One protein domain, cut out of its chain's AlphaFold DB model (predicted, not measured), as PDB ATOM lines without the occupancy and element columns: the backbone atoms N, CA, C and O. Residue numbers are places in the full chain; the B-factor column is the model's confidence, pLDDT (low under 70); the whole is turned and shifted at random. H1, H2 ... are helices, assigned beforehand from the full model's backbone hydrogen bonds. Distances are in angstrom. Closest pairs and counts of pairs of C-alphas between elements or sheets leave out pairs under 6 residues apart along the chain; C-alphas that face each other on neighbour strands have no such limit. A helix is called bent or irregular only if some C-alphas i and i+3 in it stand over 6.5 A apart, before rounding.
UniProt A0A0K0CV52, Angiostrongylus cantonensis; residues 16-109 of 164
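This is residues 16 to 109 of the 164 residues of a protein of Angiostrongylus cantonensis (UniProt A0A0K0CV52). One long helix, H4, runs through the middle; H2 crosses it, and H6 folds back beside its later part, with H5 at that end. H3 makes a corner with the beginning of H4, while H1 lies crosswise near Gly 77. The printed part has 94 residues with six named helices, H1 to H6 in order, and no named strand: all helix. It is loose, with a radius of gyration of the C-alphas of 15.5 A, and elongated, spanning 45 by 29 by 23 A.

H1, residues 16 to 22, is close to but not clearly touching H4, residues 61 to 81, the hub; their closest C-alphas, of Val 19 and Gly 77, are 7.9 A apart. H2, residues 29 to 45, touches H4 with residues 33 to 37 alone, closest at the C-alphas of Thr 33 and Phe 70, 6.1 A, and is only just about perpendicular to it at 72 degrees. H3, residues 51 to 58, and H4 only just touch, only at the corner, with 3 pairs of C-alphas within 8 A; the closest are Leu 58 and Ala 64, 5.1 A. H6, residues 95 to 103, touches H4 at a shallow tilt of 17 degrees, opposite ways, closest at the C-alphas of Ala 76 and Cys 99, 5.4 A. H5, residues 83 to 89, only just touches H6, with 3 pairs of C-alphas within 8 A; the closest are Ala 87 and Leu 95, 5.3 A. Every O i to N i+4 pair is within hydrogen-bond range in H3, H4 and H6, against 10 of 13 in H2, 0 of 3 in H1 and 1 of 3 in H5; O i to N i+3 pairs within range are 1 of 4 in H1 and 2 of 4 in H5.

H1 begins at C-alpha 16 (7.328, -54.693, 23.407) and is 11.1 A long. H2 measures 24.2 A and H3 10.4 A. H4 measures 30.0 A from C-alpha 61 (8.855, -32.629, 5.598). H5 measures 10.2 A, and H6, 10.3 A, ends at C-alpha 103 (9.255, -37.076, 24.252). H2 and H5 are only just irregular: C-alphas 40 and 43 are 6.53 A apart, and C-alphas 85 and 88 are 6.9 A apart.

The C-alphas farthest apart, of Gln 48 and Asp 92, are 47.4 A apart. The printed part has no cut and no long link, and residues 24 to 29, of which 29 belongs to H2, stand free. Mean pLDDT of the printed part is 79.8, and residues 16 to 36 are under 70.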
ATOM      1  N   PHE A  16       7.687 -55.853  24.247       40.97
ATOM      2  CA  PHE A  16       7.328 -54.693  23.407       40.97
ATOM      3  C   PHE A  16       6.058 -54.935  22.558       40.97
ATOM      4  O   PHE A  16       5.258 -54.038  22.311       40.97
ATOM      5  N   GLU A  17       5.815 -56.190  22.176       40.16
ATOM      6  CA  GLU A  17       4.617 -56.662  21.474       40.16
ATOM      7  C   GLU A  17       3.301 -56.500  22.254       40.16
ATOM      8  O   GLU A  17       2.239 -56.461  21.642       40.16
ATOM      9  N   VAL A  18       3.342 -56.411  23.581       39.31
ATOM     10  CA  VAL A  18       2.173 -56.346  24.465       39.31
ATOM     11  C   VAL A  18       1.862 -54.909  24.903       39.31
ATOM     12  O   VAL A  18       0.685 -54.605  25.073       39.31
ATOM     13  N   VAL A  19       2.837 -53.988  24.919       42.34
ATOM     14  CA  VAL A  19       2.539 -52.533  24.915       42.34
ATOM     15  C   VAL A  19       1.689 -52.181  23.684       42.34
ATOM     16  O   VAL A  19       0.751 -51.397  23.759       42.34
ATOM     17  N   VAL A  20       1.928 -52.877  22.567       40.69
ATOM     18  CA  VAL A  20       1.145 -52.784  21.324       40.69
ATOM     19  C   VAL A  20      -0.255 -53.422  21.436       40.69
ATOM     20  O   VAL A  20      -1.134 -53.094  20.645       40.69
ATOM     21  N   MET A  21      -0.510 -54.315  22.401       37.09
ATOM     22  CA  MET A  21      -1.819 -54.975  22.563       37.09
ATOM     23  C   MET A  21      -2.849 -54.137  23.328       37.09
ATOM     24  O   MET A  21      -4.029 -54.498  23.330       37.09
ATOM     25  N   GLU A  22      -2.438 -53.042  23.970       45.25
ATOM     26  CA  GLU A  22      -3.362 -52.117  24.634       45.25
ATOM     27  C   GLU A  22      -4.001 -51.102  23.671       45.25
ATOM     28  O   GLU A  22      -4.957 -50.429  24.055       45.25
ATOM     29  N   TYR A  23      -3.558 -51.040  22.408       48.66
ATOM     30  CA  TYR A  23      -3.964 -49.994  21.468       48.66
ATOM     31  C   TYR A  23      -4.664 -50.549  20.221       48.66
ATOM     32  O   TYR A  23      -4.236 -51.517  19.594       48.66
ATOM     33  N   ASP A  24      -5.800 -49.931  19.892       47.81
ATOM     34  CA  ASP A  24      -6.751 -50.385  18.879       47.81
ATOM     35  C   ASP A  24      -6.111 -50.444  17.470       47.81
ATOM     36  O   ASP A  24      -5.647 -49.417  16.959       47.81
ATOM     37  N   PRO A  25      -6.085 -51.612  16.799       45.00
ATOM     38  CA  PRO A  25      -5.518 -51.762  15.456       45.00
ATOM     39  C   PRO A  25      -6.337 -51.077  14.348       45.00
ATOM     40  O   PRO A  25      -5.869 -51.004  13.212       45.00
ATOM     41  N   VAL A  26      -7.554 -50.611  14.644       48.53
ATOM     42  CA  VAL A  26      -8.450 -49.938  13.691       48.53
ATOM     43  C   VAL A  26      -8.373 -48.415  13.824       48.53
ATOM     44  O   VAL A  26      -8.491 -47.723  12.814       48.53
ATOM     45  N   GLU A  27      -8.122 -47.891  15.030       49.34
ATOM     46  CA  GLU A  27      -8.165 -46.443  15.304       49.34
ATOM     47  C   GLU A  27      -6.836 -45.815  15.752       49.34
ATOM     48  O   GLU A  27      -6.734 -44.588  15.806       49.34
ATOM     49  N   SER A  28      -5.791 -46.598  16.048       53.56
ATOM     50  CA  SER A  28      -4.531 -46.006  16.513       53.56
ATOM     51  C   SER A  28      -3.724 -45.388  15.367       53.56
ATOM     52  O   SER A  28      -3.329 -46.045  14.397       53.56
ATOM     53  N   SER A  29      -3.396 -44.103  15.523       51.78
ATOM     54  CA  SER A  29      -2.377 -43.408  14.729       51.78
ATOM     55  C   SER A  29      -1.057 -44.189  14.692       51.78
ATOM     56  O   SER A  29      -0.353 -44.149  13.690       51.78
ATOM     57  N   GLU A  30      -0.760 -44.977  15.725       51.72
ATOM     58  CA  GLU A  30       0.456 -45.780  15.877       51.72
ATOM     59  C   GLU A  30       0.541 -46.995  14.939       51.72
ATOM     60  O   GLU A  30       1.638 -47.321  14.482       51.72
ATOM     61  N   TYR A  31      -0.575 -47.639  14.562       51.00
ATOM     62  CA  TYR A  31      -0.552 -48.697  13.537       51.00
ATOM     63  C   TYR A  31      -0.153 -48.134  12.171       51.00
ATOM     64  O   TYR A  31       0.676 -48.715  11.462       51.00
ATOM     65  N   TYR A  32      -0.686 -46.959  11.828       56.12
ATOM     66  CA  TYR A  32      -0.245 -46.203  10.660       56.12
ATOM     67  C   TYR A  32       1.245 -45.864  10.780       56.12
ATOM     68  O   TYR A  32       1.983 -46.098   9.822       56.12
ATOM     69  N   THR A  33       1.701 -45.454  11.974       58.94
ATOM     70  CA  THR A  33       3.114 -45.175  12.283       58.94
ATOM     71  C   THR A  33       4.036 -46.402  12.169       58.94
ATOM     72  O   THR A  33       5.187 -46.312  11.731       58.94
ATOM     73  N   LYS A  34       3.536 -47.601  12.451       61.00
ATOM     74  CA  LYS A  34       4.274 -48.846  12.226       61.00
ATOM     75  C   LYS A  34       4.320 -49.200  10.737       61.00
ATOM     76  O   LYS A  34       5.380 -49.529  10.204       61.00
ATOM     77  N   ALA A  35       3.189 -49.096  10.042       62.59
ATOM     78  CA  ALA A  35       3.057 -49.500   8.646       62.59
ATOM     79  C   ALA A  35       3.936 -48.677   7.693       62.59
ATOM     80  O   ALA A  35       4.638 -49.275   6.870       62.59
ATOM     81  N   LYS A  36       3.965 -47.335   7.794       68.44
ATOM     82  CA  LYS A  36       4.871 -46.575   6.911       68.44
ATOM     83  C   LYS A  36       6.339 -46.709   7.324       68.44
ATOM     84  O   LYS A  36       7.181 -46.667   6.436       68.44
ATOM     85  N   PHE A  37       6.669 -46.960   8.598       77.12
ATOM     86  CA  PHE A  37       8.062 -47.209   8.986       77.12
ATOM     87  C   PHE A  37       8.595 -48.480   8.322       77.12
ATOM     88  O   PHE A  37       9.649 -48.447   7.695       77.12
ATOM     89  N   TYR A  38       7.844 -49.586   8.360       74.44
ATOM     90  CA  TYR A  38       8.234 -50.800   7.634       74.44
ATOM     91  C   TYR A  38       8.245 -50.602   6.118       74.44
ATOM     92  O   TYR A  38       9.127 -51.139   5.445       74.44
ATOM     93  N   LYS A  39       7.310 -49.812   5.573       77.94
ATOM     94  CA  LYS A  39       7.313 -49.434   4.152       77.94
ATOM     95  C   LYS A  39       8.595 -48.684   3.770       77.94
ATOM     96  O   LYS A  39       9.128 -48.941   2.697       77.94
ATOM     97  N   TRP A  40       9.081 -47.793   4.633       80.56
ATOM     98  CA  TRP A  40      10.298 -47.016   4.404       80.56
ATOM     99  C   TRP A  40      11.570 -47.854   4.626       80.56
ATOM    100  O   TRP A  40      12.456 -47.891   3.775       80.56
ATOM    101  N   MET A  41      11.637 -48.616   5.723       81.88
ATOM    102  CA  MET A  41      12.815 -49.407   6.098       81.88
ATOM    103  C   MET A  41      13.005 -50.687   5.287       81.88
ATOM    104  O   MET A  41      14.142 -51.105   5.071       81.88
ATOM    105  N   GLY A  42      11.930 -51.337   4.839       84.38
ATOM    106  CA  GLY A  42      12.005 -52.606   4.106       84.38
ATOM    107  C   GLY A  42      12.921 -52.539   2.873       84.38
ATOM    108  O   GLY A  42      13.855 -53.345   2.765       84.38
ATOM    109  N   PRO A  43      12.726 -51.566   1.964       86.69
ATOM    110  CA  PRO A  43      13.605 -51.355   0.814       86.69
ATOM    111  C   PRO A  43      15.048 -50.994   1.199       86.69
ATOM    112  O   PRO A  43      15.986 -51.408   0.519       86.69
ATOM    113  N   ILE A  44      15.252 -50.262   2.298       86.31
ATOM    114  CA  ILE A  44      16.589 -49.896   2.789       86.31
ATOM    115  C   ILE A  44      17.334 -51.140   3.299       86.31
ATOM    116  O   ILE A  44      18.458 -51.405   2.870       86.31
ATOM    117  N   TRP A  45      16.702 -51.954   4.152       85.44
ATOM    118  CA  TRP A  45      17.289 -53.194   4.680       85.44
ATOM    119  C   TRP A  45      17.597 -54.216   3.589       85.44
ATOM    120  O   TRP A  45      18.638 -54.871   3.626       85.44
ATOM    121  N   SER A  46      16.718 -54.321   2.593       90.38
ATOM    122  CA  SER A  46      16.912 -55.185   1.424       90.38
ATOM    123  C   SER A  46      17.843 -54.588   0.360       90.38
ATOM    124  O   SER A  46      18.082 -55.231  -0.661       90.38
ATOM    125  N   ARG A  47      18.405 -53.392   0.601       87.19
ATOM    126  CA  ARG A  47      19.307 -52.664  -0.312       87.19
ATOM    127  C   ARG A  47      18.702 -52.398  -1.699       87.19
ATOM    128  O   ARG A  47      19.418 -52.347  -2.694       87.19
ATOM    129  N   GLN A  48      17.386 -52.227  -1.759       89.62
ATOM    130  CA  GLN A  48      16.624 -51.940  -2.978       89.62
ATOM    131  C   GLN A  48      16.491 -50.437  -3.262       89.62
ATOM    132  O   GLN A  48      16.069 -50.051  -4.349       89.62
ATOM    133  N   VAL A  49      16.864 -49.587  -2.305       90.06
ATOM    134  CA  VAL A  49      16.830 -48.126  -2.413       90.06
ATOM    135  C   VAL A  49      18.246 -47.557  -2.283       90.06
ATOM    136  O   VAL A  49      19.029 -47.974  -1.430       90.06
ATOM    137  N   GLY A  50      18.581 -46.598  -3.150       91.12
ATOM    138  CA  GLY A  50      19.874 -45.910  -3.146       91.12
ATOM    139  C   GLY A  50      19.909 -44.698  -2.210       91.12
ATOM    140  O   GLY A  50      18.885 -44.068  -1.954       91.12
ATOM    141  N   SER A  51      21.111 -44.311  -1.772       89.25
ATOM    142  CA  SER A  51      21.336 -43.197  -0.831       89.25
ATOM    143  C   SER A  51      20.721 -41.864  -1.271       89.25
ATOM    144  O   SER A  51      20.253 -41.110  -0.428       89.25
ATOM    145  N   LYS A  52      20.667 -41.584  -2.580       93.38
ATOM    146  CA  LYS A  52      20.036 -40.368  -3.118       93.38
ATOM    147  C   LYS A  52      18.539 -40.293  -2.805       93.38
ATOM    148  O   LYS A  52      18.065 -39.225  -2.449       93.38
ATOM    149  N   SER A  53      17.818 -41.407  -2.933       90.06
ATOM    150  CA  SER A  53      16.383 -41.457  -2.630       90.06
ATOM    151  C   SER A  53      16.151 -41.322  -1.130       90.06
ATOM    152  O   SER A  53      15.330 -40.517  -0.725       90.06
ATOM    153  N   ILE A  54      16.951 -42.015  -0.310       90.62
ATOM    154  CA  ILE A  54      16.893 -41.886   1.158       90.62
ATOM    155  C   ILE A  54      17.109 -40.428   1.564       90.62
ATOM    156  O   ILE A  54      16.378 -39.896   2.386       90.62
ATOM    157  N   PHE A  55      18.105 -39.767   0.971       91.31
ATOM    158  CA  PHE A  55      18.374 -38.361   1.243       91.31
ATOM    159  C   PHE A  55      17.205 -37.459   0.840       91.31
ATOM    160  O   PHE A  55      16.902 -36.520   1.564       91.31
ATOM    161  N   GLN A  56      16.542 -37.730  -0.287       93.00
ATOM    162  CA  GLN A  56      15.352 -36.982  -0.699       93.00
ATOM    163  C   GLN A  56      14.199 -37.169   0.288       93.00
ATOM    164  O   GLN A  56      13.624 -36.172   0.704       93.00
ATOM    165  N   ASP A  57      13.933 -38.402   0.719       89.38
ATOM    166  CA  ASP A  57      12.880 -38.695   1.698       89.38
ATOM    167  C   ASP A  57      13.163 -38.012   3.046       89.38
ATOM    168  O   ASP A  57      12.277 -37.418   3.643       89.38
ATOM    169  N   LEU A  58      14.420 -38.025   3.511       88.56
ATOM    170  CA  LEU A  58      14.821 -37.344   4.750       88.56
ATOM    171  C   LEU A  58      14.758 -35.808   4.660       88.56
ATOM    172  O   LEU A  58      14.830 -35.149   5.694       88.56
ATOM    173  N   ASN A  59      14.654 -35.242   3.453       92.50
ATOM    174  CA  ASN A  59      14.447 -33.809   3.221       92.50
ATOM    175  C   ASN A  59      13.000 -33.476   2.811       92.50
ATOM    176  O   ASN A  59      12.711 -32.315   2.526       92.50
ATOM    177  N   ASP A  60      12.098 -34.460   2.752       92.06
ATOM    178  CA  ASP A  60      10.664 -34.212   2.616       92.06
ATOM    179  C   ASP A  60      10.050 -34.058   4.008       92.06
ATOM    180  O   ASP A  60      10.145 -34.963   4.837       92.06
ATOM    181  N   ASP A  61       9.396 -32.928   4.270       88.12
ATOM    182  CA  ASP A  61       8.855 -32.629   5.598       88.12
ATOM    183  C   ASP A  61       7.839 -33.676   6.071       88.12
ATOM    184  O   ASP A  61       7.768 -33.963   7.266       88.12
ATOM    185  N   ASN A  62       7.039 -34.266   5.180       83.88
ATOM    186  CA  ASN A  62       6.030 -35.238   5.600       83.88
ATOM    187  C   ASN A  62       6.678 -36.562   6.000       83.88
ATOM    188  O   ASN A  62       6.318 -37.132   7.034       83.88
ATOM    189  N   GLU A  63       7.621 -37.050   5.196       84.00
ATOM    190  CA  GLU A  63       8.348 -38.285   5.487       84.00
ATOM    191  C   GLU A  63       9.273 -38.107   6.702       84.00
ATOM    192  O   GLU A  63       9.243 -38.923   7.627       84.00
ATOM    193  N   ALA A  64      10.017 -37.002   6.776       85.69
ATOM    194  CA  ALA A  64      10.900 -36.701   7.899       85.69
ATOM    195  C   ALA A  64      10.127 -36.554   9.220       85.69
ATOM    196  O   ALA A  64      10.467 -37.218  10.201       85.69
ATOM    197  N   ASN A  65       9.051 -35.755   9.256       85.44
ATOM    198  CA  ASN A  65       8.248 -35.582  10.475       85.44
ATOM    199  C   ASN A  65       7.627 -36.901  10.942       85.44
ATOM    200  O   ASN A  65       7.547 -37.161  12.143       85.44
ATOM    201  N   TYR A  66       7.226 -37.752  10.000       84.38
ATOM    202  CA  TYR A  66       6.707 -39.073  10.311       84.38
ATOM    203  C   TYR A  66       7.767 -39.987  10.949       84.38
ATOM    204  O   TYR A  66       7.500 -40.665  11.944       84.38
ATOM    205  N   LEU A  67       8.984 -40.011  10.401       84.25
ATOM    206  CA  LEU A  67      10.082 -40.791  10.975       84.25
ATOM    207  C   LEU A  67      10.463 -40.272  12.367       84.25
ATOM    208  O   LEU A  67      10.709 -41.067  13.272       84.25
ATOM    209  N   ILE A  68      10.447 -38.950  12.559       86.88
ATOM    210  CA  ILE A  68      10.719 -38.314  13.853       86.88
ATOM    211  C   ILE A  68       9.694 -38.752  14.901       86.88
ATOM    212  O   ILE A  68      10.096 -39.206  15.973       86.88
ATOM    213  N   ILE A  69       8.387 -38.669  14.615       85.31
ATOM    214  CA  ILE A  69       7.372 -39.081  15.597       85.31
ATOM    215  C   ILE A  69       7.458 -40.580  15.902       85.31
ATOM    216  O   ILE A  69       7.319 -40.981  17.052       85.31
ATOM    217  N   PHE A  70       7.773 -41.417  14.909       84.19
ATOM    218  CA  PHE A  70       7.980 -42.843  15.144       84.19
ATOM    219  C   PHE A  70       9.127 -43.112  16.130       84.19
ATOM    220  O   PHE A  70       8.959 -43.876  17.080       84.19
ATOM    221  N   LEU A  71      10.280 -42.462  15.942       87.00
ATOM    222  CA  LEU A  71      11.429 -42.596  16.845       87.00
ATOM    223  C   LEU A  71      11.128 -42.051  18.249       87.00
ATOM    224  O   LEU A  71      11.548 -42.650  19.242       87.00
ATOM    225  N   ARG A  72      10.354 -40.962  18.346       88.31
ATOM    226  CA  ARG A  72       9.863 -40.422  19.625       88.31
ATOM    227  C   ARG A  72       9.000 -41.431  20.373       88.31
ATOM    228  O   ARG A  72       9.247 -41.675  21.549       88.31
ATOM    229  N   LEU A  73       8.052 -42.073  19.693       86.69
ATOM    230  CA  LEU A  73       7.186 -43.088  20.302       86.69
ATOM    231  C   LEU A  73       7.974 -44.319  20.769       86.69
ATOM    232  O   LEU A  73       7.717 -44.827  21.859       86.69
ATOM    233  N   ILE A  74       8.973 -44.768  19.998       86.19
ATOM    234  CA  ILE A  74       9.879 -45.841  20.440       86.19
ATOM    235  C   ILE A  74      10.609 -45.435  21.721       86.19
ATOM    236  O   ILE A  74      10.670 -46.217  22.666       86.19
ATOM    237  N   THR A  75      11.147 -44.217  21.754       89.38
ATOM    238  CA  THR A  75      11.883 -43.696  22.912       89.38
ATOM    239  C   THR A  75      10.979 -43.616  24.141       89.38
ATOM    240  O   THR A  75      11.340 -44.113  25.204       89.38
ATOM    241  N   ALA A  76       9.763 -43.080  23.992       89.69
ATOM    242  CA  ALA A  76       8.775 -43.017  25.066       89.69
ATOM    243  C   ALA A  76       8.391 -44.414  25.577       89.69
ATOM    244  O   ALA A  76       8.314 -44.627  26.786       89.69
ATOM    245  N   GLY A  77       8.186 -45.373  24.669       87.25
ATOM    246  CA  GLY A  77       7.914 -46.768  25.016       87.25
ATOM    247  C   GLY A  77       9.058 -47.403  25.805       87.25
ATOM    248  O   GLY A  77       8.812 -48.014  26.842       87.25
ATOM    249  N   TYR A  78      10.304 -47.190  25.371       88.19
ATOM    250  CA  TYR A  78      11.492 -47.684  26.069       88.19
ATOM    251  C   TYR A  78      11.610 -47.105  27.486       88.19
ATOM    252  O   TYR A  78      11.789 -47.863  28.440       88.19
ATOM    253  N   LEU A  79      11.439 -45.787  27.643       89.00
ATOM    254  CA  LEU A  79      11.472 -45.125  28.952       89.00
ATOM    255  C   LEU A  79      10.363 -45.644  29.880       89.00
ATOM    256  O   LEU A  79      10.620 -45.915  31.050       89.00
ATOM    257  N   LYS A  80       9.143 -45.837  29.361       89.38
ATOM    258  CA  LYS A  80       8.010 -46.382  30.130       89.38
ATOM    259  C   LYS A  80       8.239 -47.836  30.552       89.38
ATOM    260  O   LYS A  80       7.914 -48.190  31.682       89.38
ATOM    261  N   GLU A  81       8.824 -48.664  29.684       88.50
ATOM    262  CA  GLU A  81       9.176 -50.058  29.998       88.50
ATOM    263  C   GLU A  81      10.240 -50.150  31.107       88.50
ATOM    264  O   GLU A  81      10.212 -51.068  31.923       88.50
ATOM    265  N   HIS A  82      11.133 -49.162  31.183       89.44
ATOM    266  CA  HIS A  82      12.232 -49.093  32.149       89.44
ATOM    267  C   HIS A  82      11.986 -48.009  33.212       89.44
ATOM    268  O   HIS A  82      12.917 -47.384  33.715       89.44
ATOM    269  N   SER A  83      10.718 -47.773  33.562       90.88
ATOM    270  CA  SER A  83      10.324 -46.633  34.395       90.88
ATOM    271  C   SER A  83      11.029 -46.594  35.756       90.88
ATOM    272  O   SER A  83      11.450 -45.531  36.194       90.88
ATOM    273  N   GLU A  84      11.237 -47.745  36.405       92.81
ATOM    274  CA  GLU A  84      11.947 -47.819  37.694       92.81
ATOM    275  C   GLU A  84      13.391 -47.297  37.618       92.81
ATOM    276  O   GLU A  84      13.900 -46.750  38.595       92.81
ATOM    277  N   GLU A  85      14.038 -47.449  36.462       90.81
ATOM    278  CA  GLU A  85      15.404 -46.993  36.217       90.81
ATOM    279  C   GLU A  85      15.447 -45.494  35.909       90.81
ATOM    280  O   GLU A  85      16.324 -44.795  36.414       90.81
ATOM    281  N   TYR A  86      14.493 -44.992  35.117       91.69
ATOM    282  CA  TYR A  86      14.546 -43.627  34.586       91.69
ATOM    283  C   TYR A  86      13.741 -42.589  35.376       91.69
ATOM    284  O   TYR A  86      14.109 -41.415  35.385       91.69
ATOM    285  N   ALA A  87      12.673 -42.992  36.071       93.56
ATOM    286  CA  ALA A  87      11.837 -42.082  36.853       93.56
ATOM    287  C   ALA A  87      12.615 -41.251  37.895       93.56
ATOM    288  O   ALA A  87      12.275 -40.081  38.055       93.56
ATOM    289  N   PRO A  88      13.670 -41.767  38.566       94.75
ATOM    290  CA  PRO A  88      14.463 -40.966  39.504       94.75
ATOM    291  C   PRO A  88      15.199 -39.763  38.889       94.75
ATOM    292  O   PRO A  88      15.643 -38.899  39.639       94.75
ATOM    293  N   PHE A  89      15.360 -39.706  37.561       91.19
ATOM    294  CA  PHE A  89      16.013 -38.587  36.865       91.19
ATOM    295  C   PHE A  89      15.034 -37.500  36.401       91.19
ATOM    296  O   PHE A  89      15.464 -36.515  35.805       91.19
ATOM    297  N   ILE A  90      13.733 -37.683  36.635       91.62
ATOM    298  CA  ILE A  90      12.680 -36.748  36.234       91.62
ATOM    299  C   ILE A  90      12.196 -36.016  37.485       91.62
ATOM    300  O   ILE A  90      11.774 -36.636  38.462       91.62
ATOM    301  N   GLU A  91      12.265 -34.688  37.452       89.88
ATOM    302  CA  GLU A  91      11.814 -33.818  38.539       89.88
ATOM    303  C   GLU A  91      10.366 -33.354  38.297       89.88
ATOM    304  O   GLU A  91       9.917 -33.239  37.157       89.88
ATOM    305  N   ASP A  92       9.631 -33.091  39.381       92.56
ATOM    306  CA  ASP A  92       8.289 -32.478  39.429       92.56
ATOM    307  C   ASP A  92       7.104 -33.232  38.792       92.56
ATOM    308  O   ASP A  92       5.957 -32.998  39.187       92.56
ATOM    309  N   ILE A  93       7.336 -34.148  37.852       94.75
ATOM    310  CA  ILE A  93       6.284 -34.882  37.131       94.75
ATOM    311  C   ILE A  93       6.558 -36.386  37.075       94.75
ATOM    312  O   ILE A  93       7.668 -36.853  37.324       94.75
ATOM    313  N   SER A  94       5.528 -37.177  36.757       94.69
ATOM    314  CA  SER A  94       5.715 -38.614  36.545       94.69
ATOM    315  C   SER A  94       6.460 -38.882  35.235       94.69
ATOM    316  O   SER A  94       6.359 -38.107  34.283       94.69
ATOM    317  N   LEU A  95       7.144 -40.027  35.133       93.25
ATOM    318  CA  LEU A  95       7.781 -40.444  33.879       93.25
ATOM    319  C   LEU A  95       6.783 -40.535  32.718       93.25
ATOM    320  O   LEU A  95       7.115 -40.212  31.582       93.25
ATOM    321  N   SER A  96       5.544 -40.944  32.999       91.88
ATOM    322  CA  SER A  96       4.497 -40.994  31.979       91.88
ATOM    323  C   SER A  96       4.139 -39.597  31.466       91.88
ATOM    324  O   SER A  96       3.992 -39.424  30.256       91.88
ATOM    325  N   ASP A  97       4.017 -38.616  32.362       93.44
ATOM    326  CA  ASP A  97       3.704 -37.231  31.992       93.44
ATOM    327  C   ASP A  97       4.869 -36.586  31.238       93.44
ATOM    328  O   ASP A  97       4.648 -35.940  30.218       93.44
ATOM    329  N   TYR A  98       6.105 -36.841  31.679       94.44
ATOM    330  CA  TYR A  98       7.315 -36.422  30.975       94.44
ATOM    331  C   TYR A  98       7.375 -37.003  29.558       94.44
ATOM    332  O   TYR A  98       7.617 -36.273  28.598       94.44
ATOM    333  N   CYS A  99       7.097 -38.302  29.388       91.19
ATOM    334  CA  CYS A  99       7.044 -38.906  28.059       91.19
ATOM    335  C   CYS A  99       6.018 -38.200  27.163       91.19
ATOM    336  O   CYS A  99       6.335 -37.895  26.016       91.19
ATOM    337  N   ALA A 100       4.827 -37.884  27.675       88.81
ATOM    338  CA  ALA A 100       3.802 -37.186  26.902       88.81
ATOM    339  C   ALA A 100       4.209 -35.739  26.538       88.81
ATOM    340  O   ALA A 100       4.036 -35.306  25.394       88.81
ATOM    341  N   SER A 101       4.763 -34.980  27.489       91.00
ATOM    342  CA  SER A 101       5.054 -33.552  27.297       91.00
ATOM    343  C   SER A 101       6.385 -33.270  26.601       91.00
ATOM    344  O   SER A 101       6.475 -32.291  25.860       91.00
ATOM    345  N   GLU A 102       7.406 -34.105  26.807       92.00
ATOM    346  CA  GLU A 102       8.773 -33.864  26.322       92.00
ATOM    347  C   GLU A 102       9.191 -34.805  25.187       92.00
ATOM    348  O   GLU A 102       9.846 -34.372  24.237       92.00
ATOM    349  N   ILE A 103       8.784 -36.078  25.225       90.94
ATOM    350  CA  ILE A 103       9.255 -37.076  24.252       90.94
ATOM    351  C   ILE A 103       8.302 -37.199  23.064       90.94
ATOM    352  O   ILE A 103       8.719 -37.019  21.920       90.94
ATOM    353  N   GLU A 104       7.024 -37.475  23.315       88.38
ATOM    354  CA  GLU A 104       5.995 -37.724  22.292       88.38
ATOM    355  C   GLU A 104       5.609 -36.449  21.530       88.38
ATOM    356  O   GLU A 104       5.199 -36.502  20.369       88.38
ATOM    357  N   SER A 105       5.782 -35.287  22.161       87.50
ATOM    358  CA  SER A 105       5.487 -33.991  21.560       87.50
ATOM    359  C   SER A 105       6.481 -33.635  20.449       87.50
ATOM    360  O   SER A 105       7.700 -33.677  20.621       87.50
ATOM    361  N   MET A 106       5.958 -33.235  19.288       85.50
ATOM    362  CA  MET A 106       6.782 -32.706  18.197       85.50
ATOM    363  C   MET A 106       7.424 -31.371  18.593       85.50
ATOM    364  O   MET A 106       6.865 -30.616  19.385       85.50
ATOM    365  N   TRP A 107       8.575 -31.062  17.988       86.25
ATOM    366  CA  TRP A 107       9.302 -29.793  18.172       86.25
ATOM    367  C   TRP A 107       9.882 -29.558  19.574       86.25
ATOM    368  O   TRP A 107      10.279 -28.440  19.891       86.25
ATOM    369  N   LYS A 108       9.959 -30.603  20.401       88.94
ATOM    370  CA  LYS A 108      10.717 -30.597  21.655       88.94
ATOM    371  C   LYS A 108      12.173 -30.976  21.418       88.94
ATOM    372  O   LYS A 108      12.446 -31.891  20.640       88.94
ATOM    373  N   ASP A 109      13.098 -30.309  22.091       85.75
ATOM    374  CA  ASP A 109      14.507 -30.691  22.027       85.75
ATOM    375  C   ASP A 109      14.729 -32.049  22.703       85.75
ATOM    376  O   ASP A 109      14.064 -32.395  23.677       85.75
TER     377      ASP A 109